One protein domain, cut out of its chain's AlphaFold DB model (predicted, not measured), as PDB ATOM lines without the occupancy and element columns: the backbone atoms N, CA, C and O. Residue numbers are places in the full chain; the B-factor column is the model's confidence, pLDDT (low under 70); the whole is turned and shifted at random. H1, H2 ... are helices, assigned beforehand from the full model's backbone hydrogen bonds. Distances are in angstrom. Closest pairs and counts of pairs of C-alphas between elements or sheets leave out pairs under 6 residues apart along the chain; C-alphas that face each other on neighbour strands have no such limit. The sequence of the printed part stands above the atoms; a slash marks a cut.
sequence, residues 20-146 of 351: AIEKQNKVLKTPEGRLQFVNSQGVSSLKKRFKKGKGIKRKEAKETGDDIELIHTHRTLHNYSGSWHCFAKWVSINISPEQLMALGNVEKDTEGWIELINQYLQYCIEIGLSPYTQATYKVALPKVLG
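What this domain is: This is residues 20 to 146 of the 351 residues of an uncharacterized protein of Streptococcus suis (UniProt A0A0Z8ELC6). Two long helices, H2 and H5, lie side by side and run opposite ways, and the helical hairpin of H7 and H8 crosses one face of this pair, with H8 packed on both. The short helices H1 and H6 sit at the end where H2 begins and H5 ends; H3 and H4 lie at the other end, with H3 out beyond the end of H2. The printed part has 127 residues with eight named helices, H1 to H8 in order along the chain, and no named strand; its class is all helix. It is compact, with a radius of gyration of the C-alphas of 15.1 A, and spans 44 by 38 by 23 A.

Where its parts are: Find C-alpha 20 at (-26.560, 37.926, 26.426), where H1, residues 20 to 28, begins. Next comes H2, residues 31 to 53, the longest helix, running 32.6 A from C-alpha 31 at (-30.285, 40.353, 7.815). Then read H3, residues 58 to 64, and H4, residues 66 to 69. H5, residues 74 to 94, runs 30.1 A, and H6 is residues 97 to 102. H7, residues 110 to 126, is 24.4 A long. H8, residues 131 to 145, is 22.1 A long and ends at C-alpha 145, (-8.116, 40.442, 11.505).

How they stand to each other: Look first at Leu 28: its C-alpha is 4.8 A from that of Arg 34, the closest pair of H1 and H2, which touch only at the corner. H1 also touches H6, closest at the C-alphas of Leu 28 and Pro 97, 5.3 A apart. H2 and H5 touch at a shallow tilt of 25 degrees, opposite ways, closest at Pro 31 and Ser 92, whose C-alphas are 4.9 A apart. H3 and H4 are close but not clearly touching, with the C-alphas of Ala 61 and Asp 67 closest at 5.0 A. H5 and H8 touch, about perpendicular at 87 degrees, closest at the C-alphas of Tyr 80 and Ala 140, 5.0 A apart. H2 touches H8 with residues 42 to 46 alone; the closest C-alphas, of Gly 42 and Val 144, are 5.5 A apart. H5 and H7 only just touch, with 3 pairs of C-alphas within 8 A, closest at Phe 87 and Tyr 120, 6.8 A. The hairpin of H7 and H8 has a shallow tilt of 12 degrees, and its closest C-alphas, of Thr 110 and Leu 145, are 6.4 A apart. Every O i to N i+4 pair is within hydrogen-bond range in H1, H2, H3, H5, H6 and H7, and 7 of 11 in H8; H4 is too short for such a pair.

The domain as a whole: The two C-alphas farthest apart are those of Glu 22 and Lys 59, 45.9 A. The printed part has no cut. The link from H6 to H7, 7 residues, is short, and the other links are tight. The mean pLDDT of the printed part is 92.8, and no printed residue is under 70.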
ATOM      1  N   ALA A  20     -27.343  37.261  27.467       83.75
ATOM      2  CA  ALA A  20     -26.560  37.926  26.426       83.75
ATOM      3  C   ALA A  20     -26.544  37.114  25.120       83.75
ATOM      4  O   ALA A  20     -26.721  37.703  24.055       83.75
ATOM      5  N   ILE A  21     -26.395  35.789  25.222       83.06
ATOM      6  CA  ILE A  21     -26.485  34.867  24.084       83.06
ATOM      7  C   ILE A  21     -27.884  34.948  23.468       83.06
ATOM      8  O   ILE A  21     -28.003  35.288  22.303       83.06
ATOM      9  N   GLU A  22     -28.955  34.774  24.243       84.94
ATOM     10  CA  GLU A  22     -30.336  34.842  23.730       84.94
ATOM     11  C   GLU A  22     -30.644  36.171  23.020       84.94
ATOM     12  O   GLU A  22     -31.231  36.190  21.934       84.94
ATOM     13  N   LYS A  23     -30.194  37.295  23.593       85.69
ATOM     14  CA  LYS A  23     -30.327  38.616  22.969       85.69
ATOM     15  C   LYS A  23     -29.562  38.696  21.647       85.69
ATOM     16  O   LYS A  23     -30.088  39.240  20.678       85.69
ATOM     17  N   GLN A  24     -28.339  38.172  21.602       83.56
ATOM     18  CA  GLN A  24     -27.530  38.135  20.386       83.56
ATOM     19  C   GLN A  24     -28.183  37.251  19.317       83.56
ATOM     20  O   GLN A  24     -28.327  37.701  18.183       83.56
ATOM     21  N   ASN A  25     -28.678  36.068  19.688       84.50
ATOM     22  CA  ASN A  25     -29.410  35.172  18.794       84.50
ATOM     23  C   ASN A  25     -30.609  35.892  18.170       84.50
ATOM     24  O   ASN A  25     -30.815  35.823  16.963       84.50
ATOM     25  N   LYS A  26     -31.383  36.638  18.973       87.19
ATOM     26  CA  LYS A  26     -32.535  37.405  18.477       87.19
ATOM     27  C   LYS A  26     -32.130  38.469  17.451       87.19
ATOM     28  O   LYS A  26     -32.830  38.628  16.457       87.19
ATOM     29  N   VAL A  27     -31.012  39.166  17.668       87.50
ATOM     30  CA  VAL A  27     -30.487  40.162  16.717       87.50
ATOM     31  C   VAL A  27     -30.033  39.494  15.419       87.50
ATOM     32  O   VAL A  27     -30.346  39.983  14.342       87.50
ATOM     33  N   LEU A  28     -29.339  38.358  15.491       90.75
ATOM     34  CA  LEU A  28     -28.783  37.689  14.311       90.75
ATOM     35  C   LEU A  28     -29.830  37.004  13.421       90.75
ATOM     36  O   LEU A  28     -29.504  36.615  12.301       90.75
ATOM     37  N   LYS A  29     -31.087  36.882  13.867       90.94
ATOM     38  CA  LYS A  29     -32.173  36.330  13.043       90.94
ATOM     39  C   LYS A  29     -32.479  37.185  11.812       90.94
ATOM     40  O   LYS A  29     -32.813  36.629  10.769       90.94
ATOM     41  N   THR A  30     -32.321  38.507  11.890       93.56
ATOM     42  CA  THR A  30     -32.591  39.396  10.752       93.56
ATOM     43  C   THR A  30     -31.319  39.703   9.954       93.56
ATOM     44  O   THR A  30     -30.237  39.813  10.547       93.56
ATOM     45  N   PRO A  31     -31.410  39.877   8.621       94.00
ATOM     46  CA  PRO A  31     -30.285  40.353   7.815       94.00
ATOM     47  C   PRO A  31     -29.701  41.668   8.351       94.00
ATOM     48  O   PRO A  31     -28.486  41.806   8.488       94.00
ATOM     49  N   GLU A  32     -30.544  42.616   8.756       95.44
ATOM     50  CA  GLU A  32     -30.116  43.911   9.293       95.44
ATOM     51  C   GLU A  32     -29.306  43.739  10.580       95.44
ATOM     52  O   GLU A  32     -28.270  44.386  10.759       95.44
ATOM     53  N   GLY A  33     -29.739  42.839  11.464       94.31
ATOM     54  CA  GLY A  33     -29.033  42.552  12.704       94.31
ATOM     55  C   GLY A  33     -27.695  41.852  12.466       94.31
ATOM     56  O   GLY A  33     -26.699  42.230  13.090       94.31
ATOM     57  N   ARG A  34     -27.617  40.915  11.508       94.50
ATOM     58  CA  ARG A  34     -26.338  40.312  11.075       94.50
ATOM     59  C   ARG A  34     -25.392  41.358  10.494       94.50
ATOM     60  O   ARG A  34     -24.231  41.418  10.896       94.50
ATOM     61  N   LEU A  35     -25.885  42.225   9.609       96.62
ATOM     62  CA  LEU A  35     -25.100  43.313   9.024       96.62
ATOM     63  C   LEU A  35     -24.526  44.226  10.111       96.62
ATOM     64  O   LEU A  35     -23.325  44.497  10.122       96.62
ATOM     65  N   GLN A  36     -25.366  44.693  11.038       95.00
ATOM     66  CA  GLN A  36     -24.929  45.559  12.133       95.00
ATOM     67  C   GLN A  36     -23.897  44.865  13.023       95.00
ATOM     68  O   GLN A  36     -22.865  45.462  13.339       95.00
ATOM     69  N   PHE A  37     -24.135  43.599  13.375       93.19
ATOM     70  CA  PHE A  37     -23.215  42.799  14.175       93.19
ATOM     71  C   PHE A  37     -21.839  42.696  13.514       93.19
ATOM     72  O   PHE A  37     -20.858  43.189  14.076       93.19
ATOM     73  N   VAL A  38     -21.764  42.154  12.296       95.38
ATOM     74  CA  VAL A  38     -20.499  41.934  11.574       95.38
ATOM     75  C   VAL A  38     -19.785  43.257  11.303       95.38
ATOM     76  O   VAL A  38     -18.583  43.395  11.548       95.38
ATOM     77  N   ASN A  39     -20.516  44.279  10.846       96.56
ATOM     78  CA  ASN A  39     -19.929  45.578  10.536       96.56
ATOM     79  C   ASN A  39     -19.347  46.256  11.788       96.56
ATOM     80  O   ASN A  39     -18.252  46.817  11.734       96.56
ATOM     81  N   SER A  40     -20.041  46.170  12.930       94.69
ATOM     82  CA  SER A  40     -19.574  46.766  14.187       94.69
ATOM     83  C   SER A  40     -18.247  46.170  14.661       94.69
ATOM     84  O   SER A  40     -17.372  46.916  15.110       94.69
ATOM     85  N   GLN A  41     -18.054  44.856  14.492       93.81
ATOM     86  CA  GLN A  41     -16.812  44.184  14.863       93.81
ATOM     87  C   GLN A  41     -15.624  44.708  14.055       93.81
ATOM     88  O   GLN A  41     -14.628  45.157  14.629       93.81
ATOM     89  N   GLY A  42     -15.750  44.730  12.725       95.38
ATOM     90  CA  GLY A  42     -14.656  45.183  11.873       95.38
ATOM     91  C   GLY A  42     -14.365  46.669  12.011       95.38
ATOM     92  O   GLY A  42     -13.207  47.054  12.150       95.38
ATOM     93  N   VAL A  43     -15.395  47.518  12.081       96.00
ATOM     94  CA  VAL A  43     -15.202  48.961  12.303       96.00
ATOM     95  C   VAL A  43     -14.534  49.229  13.655       96.00
ATOM     96  O   VAL A  43     -13.672  50.106  13.737       96.00
ATOM     97  N   SER A  44     -14.885  48.481  14.706       95.88
ATOM     98  CA  SER A  44     -14.225  48.583  16.013       95.88
ATOM     99  C   SER A  44     -12.737  48.229  15.918       95.88
ATOM    100  O   SER A  44     -11.897  49.032  16.334       95.88
ATOM    101  N   SER A  45     -12.392  47.101  15.284       95.38
ATOM    102  CA  SER A  45     -10.994  46.700  15.052       95.38
ATOM    103  C   SER A  45     -10.217  47.757  14.255       95.38
ATOM    104  O   SER A  45      -9.174  48.243  14.701       95.38
ATOM    105  N   LEU A  46     -10.758  48.223  13.123       96.62
ATOM    106  CA  LEU A  46     -10.107  49.246  12.295       96.62
ATOM    107  C   LEU A  46      -9.920  50.567  13.053       96.62
ATOM    108  O   LEU A  46      -8.881  51.211  12.914       96.62
ATOM    109  N   LYS A  47     -10.886  50.976  13.888       96.88
ATOM    110  CA  LYS A  47     -10.756  52.169  14.739       96.88
ATOM    111  C   LYS A  47      -9.656  52.007  15.786       96.88
ATOM    112  O   LYS A  47      -8.893  52.953  15.982       96.88
ATOM    113  N   LYS A  48      -9.533  50.837  16.427       95.81
ATOM    114  CA  LYS A  48      -8.424  50.544  17.355       95.81
ATOM    115  C   LYS A  48      -7.075  50.674  16.639       95.81
ATOM    116  O   LYS A  48      -6.204  51.400  17.112       95.81
ATOM    117  N   ARG A  49      -6.933  50.054  15.463       95.25
ATOM    118  CA  ARG A  49      -5.719  50.109  14.624       95.25
ATOM    119  C   ARG A  49      -5.410  51.523  14.140       95.25
ATOM    120  O   ARG A  49      -4.253  51.932  14.099       95.25
ATOM    121  N   PHE A  50      -6.440  52.303  13.815       96.81
ATOM    122  CA  PHE A  50      -6.288  53.713  13.469       96.81
ATOM    123  C   PHE A  50      -5.811  54.552  14.651       96.81
ATOM    124  O   PHE A  50      -4.898  55.354  14.493       96.81
ATOM    125  N   LYS A  51      -6.380  54.347  15.843       96.69
ATOM    126  CA  LYS A  51      -5.933  55.037  17.058       96.69
ATOM    127  C   LYS A  51      -4.466  54.730  17.364       96.69
ATOM    128  O   LYS A  51      -3.741  55.650  17.718       96.69
ATOM    129  N   LYS A  52      -4.037  53.475  17.186       94.94
ATOM    130  CA  LYS A  52      -2.631  53.068  17.336       94.94
ATOM    131  C   LYS A  52      -1.725  53.673  16.255       94.94
ATOM    132  O   LYS A  52      -0.635  54.121  16.565       94.94
ATOM    133  N   GLY A  53      -2.162  53.686  14.995       94.62
ATOM    134  CA  GLY A  53      -1.324  54.084  13.857       94.62
ATOM    135  C   GLY A  53      -1.277  55.581  13.550       94.62
ATOM    136  O   GLY A  53      -0.370  56.034  12.845       94.62
ATOM    137  N   LYS A  54      -2.246  56.373  14.022       93.19
ATOM    138  CA  LYS A  54      -2.301  57.817  13.760       93.19
ATOM    139  C   LYS A  54      -1.084  58.512  14.381       93.19
ATOM    140  O   LYS A  54      -0.853  58.406  15.575       93.19
ATOM    141  N   GLY A  55      -0.343  59.263  13.566       89.81
ATOM    142  CA  GLY A  55       0.876  59.969  13.986       89.81
ATOM    143  C   GLY A  55       2.162  59.159  13.802       89.81
ATOM    144  O   GLY A  55       3.225  59.752  13.664       89.81
ATOM    145  N   ILE A  56       2.068  57.832  13.681       91.31
ATOM    146  CA  ILE A  56       3.215  56.972  13.372       91.31
ATOM    147  C   ILE A  56       3.531  57.072  11.881       91.31
ATOM    148  O   ILE A  56       2.634  56.957  11.031       91.31
ATOM    149  N   LYS A  57       4.812  57.246  11.532       87.88
ATOM    150  CA  LYS A  57       5.222  57.227  10.129       87.88
ATOM    151  C   LYS A  57       5.101  55.810   9.587       87.88
ATOM    152  O   LYS A  57       5.787  54.888  10.004       87.88
ATOM    153  N   ARG A  58       4.277  55.666   8.551       87.75
ATOM    154  CA  ARG A  58       4.063  54.389   7.859       87.75
ATOM    155  C   ARG A  58       5.354  53.718   7.379       87.75
ATOM    156  O   ARG A  58       5.399  52.503   7.263       87.75
ATOM    157  N   LYS A  59       6.367  54.505   7.008       87.50
ATOM    158  CA  LYS A  59       7.638  53.960   6.521       87.50
ATOM    159  C   LYS A  59       8.346  53.159   7.622       87.50
ATOM    160  O   LYS A  59       8.708  52.024   7.362       87.50
ATOM    161  N   GLU A  60       8.432  53.722   8.825       87.88
ATOM    162  CA  GLU A  60       9.083  53.109   9.992       87.88
ATOM    163  C   GLU A  60       8.345  51.819  10.401       87.88
ATOM    164  O   GLU A  60       8.947  50.757  10.486       87.88
ATOM    165  N   ALA A  61       7.010  51.857  10.487       88.12
ATOM    166  CA  ALA A  61       6.203  50.671  10.811       88.12
ATOM    167  C   ALA A  61       6.301  49.526   9.781       88.12
ATOM    168  O   ALA A  61       5.985  48.378  10.077       88.12
ATOM    169  N   LYS A  62       6.687  49.823   8.537       87.62
ATOM    170  CA  LYS A  62       6.907  48.782   7.524       87.62
ATOM    171  C   LYS A  62       8.250  48.088   7.669       87.62
ATOM    172  O   LYS A  62       8.363  46.956   7.217       87.62
ATOM    173  N   GLU A  63       9.239  48.772   8.230       88.69
ATOM    174  CA  GLU A  63      10.575  48.220   8.457       88.69
ATOM    175  C   GLU A  63      10.539  47.204   9.610       88.69
ATOM    176  O   GLU A  63      11.207  46.180   9.525       88.69
ATOM    177  N   THR A  64       9.683  47.420  10.616       86.31
ATOM    178  CA  THR A  64       9.476  46.490  11.744       86.31
ATOM    179  C   THR A  64       8.427  45.403  11.484       86.31
ATOM    180  O   THR A  64       8.374  44.414  12.205       86.31
ATOM    181  N   GLY A  65       7.575  45.569  10.464       83.81
ATOM    182  CA  GLY A  65       6.447  44.671  10.174       83.81
ATOM    183  C   GLY A  65       5.131  45.052  10.871       83.81
ATOM    184  O   GLY A  65       4.071  44.529  10.516       83.81
ATOM    185  N   ASP A  66       5.155  46.041  11.767       87.50
ATOM    186  CA  ASP A  66       3.995  46.486  12.549       87.50
ATOM    187  C   ASP A  66       2.897  47.174  11.716       87.50
ATOM    188  O   ASP A  66       1.776  47.338  12.198       87.50
ATOM    189  N   ASP A  67       3.144  47.558  10.450       88.56
ATOM    190  CA  ASP A  67       2.128  48.158   9.546       88.56
ATOM    191  C   ASP A  67       0.876  47.269   9.425       88.56
ATOM    192  O   ASP A  67      -0.210  47.779   9.129       88.56
ATOM    193  N   ILE A  68       0.981  45.953   9.677       89.12
ATOM    194  CA  ILE A  68      -0.172  45.040   9.741       89.12
ATOM    195  C   ILE A  68      -1.161  45.477  10.833       89.12
ATOM    196  O   ILE A  68      -2.363  45.552  10.562       89.12
ATOM    197  N   GLU A  69      -0.658  45.902  11.990       90.88
ATOM    198  CA  GLU A  69      -1.426  46.286  13.176       90.88
ATOM    199  C   GLU A  69      -1.885  47.750  13.204       90.88
ATOM    200  O   GLU A  69      -2.591  48.179  14.123       90.88
ATOM    201  N   LEU A  70      -1.550  48.525  12.170       94.75
ATOM    202  CA  LEU A  70      -1.734  49.973  12.166       94.75
ATOM    203  C   LEU A  70      -2.568  50.473  10.979       94.75
ATOM    204  O   LEU A  70      -2.567  49.929   9.871       94.75
ATOM    205  N   ILE A  71      -3.279  51.580  11.211       95.56
ATOM    206  CA  ILE A  71      -3.861  52.414  10.156       95.56
ATOM    207  C   ILE A  71      -3.409  53.856  10.381       95.56
ATOM    208  O   ILE A  71      -3.703  54.463  11.402       95.56
ATOM    209  N   HIS A  72      -2.730  54.435   9.394       93.06
ATOM    210  CA  HIS A  72      -2.065  55.733   9.563       93.06
ATOM    211  C   HIS A  72      -2.919  56.943   9.164       93.06
ATOM    212  O   HIS A  72      -2.605  58.073   9.529       93.06
ATOM    213  N   THR A  73      -3.986  56.751   8.375       92.12
ATOM    214  CA  THR A  73      -4.765  57.874   7.824       92.12
ATOM    215  C   THR A  73      -6.268  57.645   7.900       92.12
ATOM    216  O   THR A  73      -6.751  56.526   7.713       92.12
ATOM    217  N   HIS A  74      -7.018  58.738   8.072       94.25
ATOM    218  CA  HIS A  74      -8.482  58.732   8.011       94.25
ATOM    219  C   HIS A  74      -9.008  58.175   6.681       94.25
ATOM    220  O   HIS A  74     -10.011  57.466   6.656       94.25
ATOM    221  N   ARG A  75      -8.316  58.450   5.565       92.94
ATOM    222  CA  ARG A  75      -8.703  57.946   4.242       92.94
ATOM    223  C   ARG A  75      -8.615  56.422   4.166       92.94
ATOM    224  O   ARG A  75      -9.523  55.801   3.625       92.94
ATOM    225  N   THR A  76      -7.551  55.830   4.707       94.62
ATOM    226  CA  THR A  76      -7.406  54.368   4.767       94.62
ATOM    227  C   THR A  76      -8.489  53.753   5.647       94.62
ATOM    228  O   THR A  76      -9.142  52.814   5.205       94.62
ATOM    229  N   LEU A  77      -8.740  54.323   6.833       96.94
ATOM    230  CA  LEU A  77      -9.822  53.876   7.718       96.94
ATOM    231  C   LEU A  77     -11.176  53.881   6.996       96.94
ATOM    232  O   LEU A  77     -11.892  52.884   7.039       96.94
ATOM    233  N   HIS A  78     -11.509  54.974   6.306       96.62
ATOM    234  CA  HIS A  78     -12.754  55.096   5.551       96.62
ATOM    235  C   HIS A  78     -12.867  54.030   4.453       96.62
ATOM    236  O   HIS A  78     -13.857  53.306   4.400       96.62
ATOM    237  N   ASN A  79     -11.834  53.881   3.617       96.19
ATOM    238  CA  ASN A  79     -11.844  52.916   2.514       96.19
ATOM    239  C   ASN A  79     -11.945  51.462   3.009       96.19
ATOM    240  O   ASN A  79     -12.665  50.655   2.419       96.19
ATOM    241  N   TYR A  80     -11.227  51.120   4.082       97.56
ATOM    242  CA  TYR A  80     -11.265  49.771   4.651       97.56
ATOM    243  C   TYR A  80     -12.588  49.497   5.359       97.56
ATOM    244  O   TYR A  80     -13.135  48.415   5.187       97.56
ATOM    245  N   SER A  81     -13.158  50.487   6.052       97.81
ATOM    246  CA  SER A  81     -14.502  50.367   6.630       97.81
ATOM    247  C   SER A  81     -15.559  50.150   5.545       97.81
ATOM    248  O   SER A  81     -16.434  49.312   5.710       97.81
ATOM    249  N   GLY A  82     -15.453  50.848   4.409       97.94
ATOM    250  CA  GLY A  82     -16.338  50.626   3.261       97.94
ATOM    251  C   GLY A  82     -16.196  49.223   2.663       97.94
ATOM    252  O   GLY A  82     -17.196  48.579   2.367       97.94
ATOM    253  N   SER A  83     -14.965  48.712   2.553       98.06
ATOM    254  CA  SER A  83     -14.712  47.337   2.091       98.06
ATOM    255  C   SER A  83     -15.291  46.298   3.054       98.06
ATOM    256  O   SER A  83     -15.944  45.352   2.623       98.06
ATOM    257  N   TRP A  84     -15.107  46.508   4.360       98.25
ATOM    258  CA  TRP A  84     -15.684  45.653   5.395       98.25
ATOM    259  C   TRP A  84     -17.212  45.698   5.396       98.25
ATOM    260  O   TRP A  84     -17.850  44.671   5.577       98.25
ATOM    261  N   HIS A  85     -17.813  46.859   5.142       98.38
ATOM    262  CA  HIS A  85     -19.262  46.982   5.035       98.38
ATOM    263  C   HIS A  85     -19.826  46.158   3.866       98.38
ATOM    264  O   HIS A  85     -20.844  45.490   4.032       98.38
ATOM    265  N   CYS A  86     -19.158  46.150   2.704       98.25
ATOM    266  CA  CYS A  86     -19.546  45.292   1.578       98.25
ATOM    267  C   CYS A  86     -19.489  43.803   1.950       98.25
ATOM    268  O   CYS A  86     -20.436  43.072   1.669       98.25
ATOM    269  N   PHE A  87     -18.424  43.380   2.637       98.44
ATOM    270  CA  PHE A  87     -18.306  42.024   3.175       98.44
ATOM    271  C   PHE A  87     -19.417  41.711   4.188       98.44
ATOM    272  O   PHE A  87     -20.115  40.717   4.047       98.44
ATOM    273  N   ALA A  88     -19.664  42.597   5.157       97.88
ATOM    274  CA  ALA A  88     -20.712  42.432   6.161       97.88
ATOM    275  C   ALA A  88     -22.113  42.325   5.537       97.88
ATOM    276  O   ALA A  88     -22.942  41.551   6.012       97.88
ATOM    277  N   LYS A  89     -22.374  43.066   4.452       98.25
ATOM    278  CA  LYS A  89     -23.619  42.956   3.682       98.25
ATOM    279  C   LYS A  89     -23.741  41.584   3.027       98.25
ATOM    280  O   LYS A  89     -24.794  40.965   3.136       98.25
ATOM    281  N   TRP A  90     -22.674  41.091   2.403       98.31
ATOM    282  CA  TRP A  90     -22.665  39.746   1.834       98.31
ATOM    283  C   TRP A  90     -22.903  38.681   2.912       98.31
ATOM    284  O   TRP A  90     -23.802  37.858   2.758       98.31
ATOM    285  N   VAL A  91     -22.202  38.768   4.046       97.00
ATOM    286  CA  VAL A  91     -22.380  37.857   5.186       97.00
ATOM    287  C   VAL A  91     -23.822  37.870   5.698       97.00
ATOM    288  O   VAL A  91     -24.391  36.821   5.978       97.00
ATOM    289  N   SER A  92     -24.447  39.046   5.784       96.56
ATOM    290  CA  SER A  92     -25.817  39.169   6.290       96.56
ATOM    291  C   SER A  92     -26.869  38.448   5.446       96.56
ATOM    292  O   SER A  92     -27.920  38.077   5.969       96.56
ATOM    293  N   ILE A  93     -26.583  38.239   4.163       96.38
ATOM    294  CA  ILE A  93     -27.491  37.598   3.210       96.38
ATOM    295  C   ILE A  93     -27.162  36.110   3.076       96.38
ATOM    296  O   ILE A  93     -28.076  35.300   3.011       96.38
ATOM    297  N   ASN A  94     -25.874  35.755   3.055       96.31
ATOM    298  CA  ASN A  94     -25.422  34.428   2.630       96.31
ATOM    299  C   ASN A  94     -25.051  33.484   3.781       96.31
ATOM    300  O   ASN A  94     -24.906  32.291   3.542       96.31
ATOM    301  N   ILE A  95     -24.881  33.986   5.010       94.88
ATOM    302  CA  ILE A  95     -24.437  33.177   6.154       94.88
ATOM    303  C   ILE A  95     -25.556  33.059   7.186       94.88
ATOM    304  O   ILE A  95     -26.210  34.053   7.536       94.88
ATOM    305  N   SER A  96     -25.764  31.840   7.690       91.75
ATOM    306  CA  SER A  96     -26.826  31.563   8.654       91.75
ATOM    307  C   SER A  96     -26.532  32.197  10.026       91.75
ATOM    308  O   SER A  96     -25.366  32.392  10.399       91.75
ATOM    309  N   PRO A  97     -27.569  32.525  10.821       89.50
ATOM    310  CA  PRO A  97     -27.386  32.983  12.195       89.50
ATOM    311  C   PRO A  97     -26.562  32.004  13.040       89.50
ATOM    312  O   PRO A  97     -25.713  32.435  13.810       89.50
ATOM    313  N   GLU A  98     -26.776  30.699  12.880       89.31
ATOM    314  CA  GLU A  98     -26.099  29.633  13.624       89.31
ATOM    315  C   GLU A  98     -24.601  29.613  13.318       89.31
ATOM    316  O   GLU A  98     -23.790  29.606  14.244       89.31
ATOM    317  N   GLN A  99     -24.236  29.705  12.035       89.50
ATOM    318  CA  GLN A  99     -22.840  29.812  11.608       89.50
ATOM    319  C   GLN A  99     -22.173  31.068  12.193       89.50
ATOM    320  O   GLN A  99     -21.066  30.993  12.723       89.50
ATOM    321  N   LEU A 100     -22.857  32.220  12.180       88.69
ATOM    322  CA  LEU A 100     -22.327  33.459  12.770       88.69
ATOM    323  C   LEU A 100     -22.238  33.446  14.294       88.69
ATOM    324  O   LEU A 100     -21.423  34.175  14.854       88.69
ATOM    325  N   MET A 101     -23.091  32.684  14.973       84.88
ATOM    326  CA  MET A 101     -23.043  32.530  16.427       84.88
ATOM    327  C   MET A 101     -21.931  31.593  16.873       84.88
ATOM    328  O   MET A 101     -21.364  31.807  17.945       84.88
ATOM    329  N   ALA A 102     -21.641  30.566  16.071       86.06
ATOM    330  CA  ALA A 102     -20.496  29.694  16.285       86.06
ATOM    331  C   ALA A 102     -19.180  30.467  16.124       86.06
ATOM    332  O   ALA A 102     -18.244  30.242  16.888       86.06
ATOM    333  N   LEU A 103     -19.147  31.423  15.191       84.81
ATOM    334  CA  LEU A 103     -18.005  32.304  15.001       84.81
ATOM    335  C   LEU A 103     -17.808  33.239  16.195       84.81
ATOM    336  O   LEU A 103     -18.691  33.998  16.614       84.81
ATOM    337  N   GLY A 104     -16.592  33.217  16.728       77.69
ATOM    338  CA  GLY A 104     -16.168  34.156  17.753       77.69
ATOM    339  C   GLY A 104     -16.101  35.596  17.238       77.69
ATOM    340  O   GLY A 104     -16.400  35.928  16.087       77.69
ATOM    341  N   ASN A 105     -15.653  36.503  18.107       81.88
ATOM    342  CA  ASN A 105     -15.310  37.834  17.619       81.88
ATOM    343  C   ASN A 105     -14.068  37.769  16.703       81.88
ATOM    344  O   ASN A 105     -13.240  36.867  16.836       81.88
ATOM    345  N   VAL A 106     -13.913  38.759  15.821       83.56
ATOM    346  CA  VAL A 106     -12.794  38.842  14.855       83.56
ATOM    347  C   VAL A 106     -11.389  38.766  15.476       83.56
ATOM    348  O   VAL A 106     -10.433  38.473  14.770       83.56
ATOM    349  N   GLU A 107     -11.249  39.040  16.778       77.62
ATOM    350  CA  GLU A 107      -9.970  39.004  17.508       77.62
ATOM    351  C   GLU A 107      -9.688  37.640  18.166       77.62
ATOM    352  O   GLU A 107      -8.555  37.390  18.563       77.62
ATOM    353  N   LYS A 108     -10.701  36.779  18.336       77.06
ATOM    354  CA  LYS A 108     -10.595  35.492  19.046       77.06
ATOM    355  C   LYS A 108     -10.630  34.282  18.124       77.06
ATOM    356  O   LYS A 108     -10.084  33.255  18.497       77.06
ATOM    357  N   ASP A 109     -11.300  34.395  16.984       82.81
ATOM    358  CA  ASP A 109     -11.562  33.274  16.078       82.81
ATOM    359  C   ASP A 109     -11.081  33.598  14.659       82.81
ATOM    360  O   ASP A 109     -11.848  33.736  13.709       82.81
ATOM    361  N   THR A 110      -9.782  33.847  14.528       86.69
ATOM    362  CA  THR A 110      -9.202  34.345  13.277       86.69
ATOM    363  C   THR A 110      -9.393  33.370  12.113       86.69
ATOM    364  O   THR A 110      -9.624  33.824  10.995       86.69
ATOM    365  N   GLU A 111      -9.349  32.059  12.358       90.38
ATOM    366  CA  GLU A 111      -9.482  31.024  11.323       90.38
ATOM    367  C   GLU A 111     -10.878  31.006  10.695       90.38
ATOM    368  O   GLU A 111     -10.995  31.090   9.470       90.38
ATOM    369  N   GLY A 112     -11.941  31.014  11.508       92.94
ATOM    370  CA  GLY A 112     -13.309  31.044  10.988       92.94
ATOM    371  C   GLY A 112     -13.606  32.305  10.164       92.94
ATOM    372  O   GLY A 112     -14.278  32.254   9.131       92.94
ATOM    373  N   TRP A 113     -13.039  33.451  10.559       95.31
ATOM    374  CA  TRP A 113     -13.151  34.685   9.776       95.31
ATOM    375  C   TRP A 113     -12.311  34.673   8.493       95.31
ATOM    376  O   TRP A 113     -12.726  35.290   7.509       95.31
ATOM    377  N   ILE A 114     -11.157  33.997   8.473       95.62
ATOM    378  CA  ILE A 114     -10.368  33.809   7.246       95.62
ATOM    379  C   ILE A 114     -11.188  33.036   6.213       95.62
ATOM    380  O   ILE A 114     -11.268  33.470   5.062       95.62
ATOM    381  N   GLU A 115     -11.840  31.955   6.634       95.31
ATOM    382  CA  GLU A 115     -12.653  31.113   5.758       95.31
ATOM    383  C   GLU A 115     -13.823  31.894   5.138       95.31
ATOM    384  O   GLU A 115     -13.965  31.944   3.915       95.31
ATOM    385  N   LEU A 116     -14.586  32.641   5.945       96.50
ATOM    386  CA  LEU A 116     -15.658  33.497   5.418       96.50
ATOM    387  C   LEU A 116     -15.156  34.568   4.441       96.50
ATOM    388  O   LEU A 116     -15.828  34.889   3.457       96.50
ATOM    389  N   ILE A 117     -13.989  35.163   4.703       97.75
ATOM    390  CA  ILE A 117     -13.404  36.144   3.785       97.75
ATOM    391  C   ILE A 117     -12.987  35.467   2.477       97.75
ATOM    392  O   ILE A 117     -13.185  36.065   1.420       97.75
ATOM    393  N   ASN A 118     -12.441  34.249   2.515       98.31
ATOM    394  CA  ASN A 118     -12.117  33.493   1.305       98.31
ATOM    395  C   ASN A 118     -13.373  33.209   0.475       98.31
ATOM    396  O   ASN A 118     -13.363  33.492  -0.723       98.31
ATOM    397  N   GLN A 119     -14.472  32.786   1.103       98.06
ATOM    398  CA  GLN A 119     -15.761  32.608   0.423       98.06
ATOM    399  C   GLN A 119     -16.256  33.911  -0.220       98.06
ATOM    400  O   GLN A 119     -16.678  33.922  -1.374       98.06
ATOM    401  N   TYR A 120     -16.131  35.047   0.472       98.44
ATOM    402  CA  TYR A 120     -16.497  36.339  -0.108       98.44
ATOM    403  C   TYR A 120     -15.584  36.768  -1.265       98.44
ATOM    404  O   TYR A 120     -16.058  37.322  -2.258       98.44
ATOM    405  N   LEU A 121     -14.271  36.546  -1.158       98.44
ATOM    406  CA  LEU A 121     -13.332  36.833  -2.243       98.44
ATOM    407  C   LEU A 121     -13.622  35.953  -3.464       98.44
ATOM    408  O   LEU A 121     -13.541  36.454  -4.584       98.44
ATOM    409  N   GLN A 122     -14.010  34.696  -3.245       98.38
ATOM    410  CA  GLN A 122     -14.419  33.763  -4.288       98.38
ATOM    411  C   GLN A 122     -15.711  34.237  -4.966       98.38
ATOM    412  O   GLN A 122     -15.729  34.428  -6.179       98.38
ATOM    413  N   TYR A 123     -16.725  34.606  -4.181       98.19
ATOM    414  CA  TYR A 123     -17.939  35.246  -4.689       98.19
ATOM    415  C   TYR A 123     -17.625  36.490  -5.537       98.19
ATOM    416  O   TYR A 123     -18.166  36.663  -6.625       98.19
ATOM    417  N   CYS A 124     -16.705  37.352  -5.084       97.69
ATOM    418  CA  CYS A 124     -16.285  38.541  -5.835       97.69
ATOM    419  C   CYS A 124     -15.665  38.201  -7.203       97.69
ATOM    420  O   CYS A 124     -15.795  38.993  -8.140       97.69
ATOM    421  N   ILE A 125     -14.957  37.074  -7.304       97.00
ATOM    422  CA  ILE A 125     -14.382  36.568  -8.556       97.00
ATOM    423  C   ILE A 125     -15.502  36.085  -9.483       97.00
ATOM    424  O   ILE A 125     -15.528  36.480 -10.647       97.00
ATOM    425  N   GLU A 126     -16.435  35.294  -8.957       97.00
ATOM    426  CA  GLU A 126     -17.534  34.669  -9.706       97.00
ATOM    427  C   GLU A 126     -18.505  35.688 -10.299       97.00
ATOM    428  O   GLU A 126     -18.865  35.588 -11.468       97.00
ATOM    429  N   ILE A 127     -18.858  36.737  -9.549       96.12
ATOM    430  CA  ILE A 127     -19.725  37.809 -10.069       96.12
ATOM    431  C   ILE A 127     -18.996  38.777 -11.018       96.12
ATOM    432  O   ILE A 127     -19.547  39.809 -11.401       96.12
ATOM    433  N   GLY A 128     -17.730  38.507 -11.350       93.81
ATOM    434  CA  GLY A 128     -16.955  39.309 -12.290       93.81
ATOM    435  C   GLY A 128     -16.569  40.699 -11.777       93.81
ATOM    436  O   GLY A 128     -16.387  41.619 -12.582       93.81
ATOM    437  N   LEU A 129     -16.417  40.910 -10.457       93.62
ATOM    438  CA  LEU A 129     -15.891  42.193  -9.968       93.62
ATOM    439  C   LEU A 129     -14.496  42.441 -10.530       93.62
ATOM    440  O   LEU A 129     -13.687  41.528 -10.652       93.62
ATOM    441  N   SER A 130     -14.166  43.707 -10.800       91.31
ATOM    442  CA  SER A 130     -12.869  44.030 -11.397       91.31
ATOM    443  C   SER A 130     -11.693  43.508 -10.545       91.31
ATOM    444  O   SER A 130     -11.722  43.657  -9.316       91.31
ATOM    445  N   PRO A 131     -10.592  43.038 -11.162       93.31
ATOM    446  CA  PRO A 131      -9.386  42.613 -10.440       93.31
ATOM    447  C   PRO A 131      -8.818  43.678  -9.489       93.31
ATOM    448  O   PRO A 131      -8.160  43.378  -8.494       93.31
ATOM    449  N   TYR A 132      -9.072  44.963  -9.767       91.25
ATOM    450  CA  TYR A 132      -8.678  46.067  -8.888       91.25
ATOM    451  C   TYR A 132      -9.547  46.163  -7.629       91.25
ATOM    452  O   TYR A 132      -9.024  46.467  -6.553       91.25
ATOM    453  N   THR A 133     -10.847  45.899  -7.752       93.56
ATOM    454  CA  THR A 133     -11.776  45.830  -6.616       93.56
ATOM    455  C   THR A 133     -11.456  44.614  -5.755       93.56
ATOM    456  O   THR A 133     -11.243  44.775  -4.556       93.56
ATOM    457  N   GLN A 134     -11.290  43.438  -6.373       95.62
ATOM    458  CA  GLN A 134     -10.895  42.205  -5.683       95.62
ATOM    459  C   GLN A 134      -9.607  42.407  -4.866       95.62
ATOM    460  O   GLN A 134      -9.576  42.155  -3.663       95.62
ATOM    461  N   ALA A 135      -8.560  42.975  -5.478       95.06
ATOM    462  CA  ALA A 135      -7.304  43.268  -4.785       95.06
ATOM    463  C   ALA A 135      -7.460  44.293  -3.646       95.06
ATOM    464  O   ALA A 135      -6.706  44.258  -2.675       95.06
ATOM    465  N   THR A 136      -8.417  45.222  -3.753       95.44
ATOM    466  CA  THR A 136      -8.712  46.176  -2.674       95.44
ATOM    467  C   THR A 136      -9.315  45.453  -1.474       95.44
ATOM    468  O   THR A 136      -8.853  45.665  -0.353       95.44
ATOM    469  N   TYR A 137     -10.276  44.555  -1.702       97.69
ATOM    470  CA  TYR A 137     -10.863  43.727  -0.648       97.69
ATOM    471  C   TYR A 137      -9.833  42.781  -0.025       97.69
ATOM    472  O   TYR A 137      -9.689  42.780   1.196       97.69
ATOM    473  N   LYS A 138      -9.018  42.100  -0.843       97.00
ATOM    474  CA  LYS A 138      -7.937  41.213  -0.376       97.00
ATOM    475  C   LYS A 138      -6.911  41.914   0.524       97.00
ATOM    476  O   LYS A 138      -6.256  41.257   1.317       97.00
ATOM    477  N   VAL A 139      -6.756  43.235   0.445       95.12
ATOM    478  CA  VAL A 139      -5.874  43.989   1.359       95.12
ATOM    479  C   VAL A 139      -6.637  44.573   2.552       95.12
ATOM    480  O   VAL A 139      -6.088  44.673   3.647       95.12
ATOM    481  N   ALA A 140      -7.889  44.987   2.357       96.69
ATOM    482  CA  ALA A 140      -8.677  45.665   3.381       96.69
ATOM    483  C   ALA A 140      -9.246  44.714   4.441       96.69
ATOM    484  O   ALA A 140      -9.192  45.035   5.625       96.69
ATOM    485  N   LEU A 141      -9.784  43.561   4.034       97.31
ATOM    486  CA  LEU A 141     -10.439  42.621   4.949       97.31
ATOM    487  C   LEU A 141      -9.445  41.981   5.934       97.31
ATOM    488  O   LEU A 141      -9.711  42.029   7.135       97.31
ATOM    489  N   PRO A 142      -8.248  41.524   5.511       95.25
ATOM    490  CA  PRO A 142      -7.254  40.976   6.442       95.25
ATOM    491  C   PRO A 142      -6.776  41.987   7.483       95.25
ATOM    492  O   PRO A 142      -6.423  41.618   8.602       95.25
ATOM    493  N   LYS A 143      -6.824  43.289   7.155       95.12
ATOM    494  CA  LYS A 143      -6.477  44.357   8.098       95.12
ATOM    495  C   LYS A 143      -7.389  44.363   9.324       95.12
ATOM    496  O   LYS A 143      -6.941  44.792  10.378       95.12
ATOM    497  N   VAL A 144      -8.641  43.918   9.200       95.19
ATOM    498  CA  VAL A 144      -9.564  43.782  10.339       95.19
ATOM    499  C   VAL A 144      -9.091  42.702  11.304       95.19
ATOM    500  O   VAL A 144      -9.165  42.899  12.517       95.19
ATOM    501  N   LEU A 145      -8.580  41.604  10.756       94.19
ATOM    502  CA  LEU A 145      -8.116  40.442  11.505       94.19
ATOM    503  C   LEU A 145      -6.684  40.602  12.032       94.19
ATOM    504  O   LEU A 145      -6.305  39.925  12.976       94.19
ATOM    505  N   GLY A 146      -5.894  41.505  11.447       93.00
ATOM    506  CA  GLY A 146      -4.485  41.669  11.815       93.00
ATOM    507  C   GLY A 146      -3.559  40.628  11.230       93.00
ATOM    508  O   GLY A 146      -2.502  40.352  11.779       93.00
TER     509      GLY A 146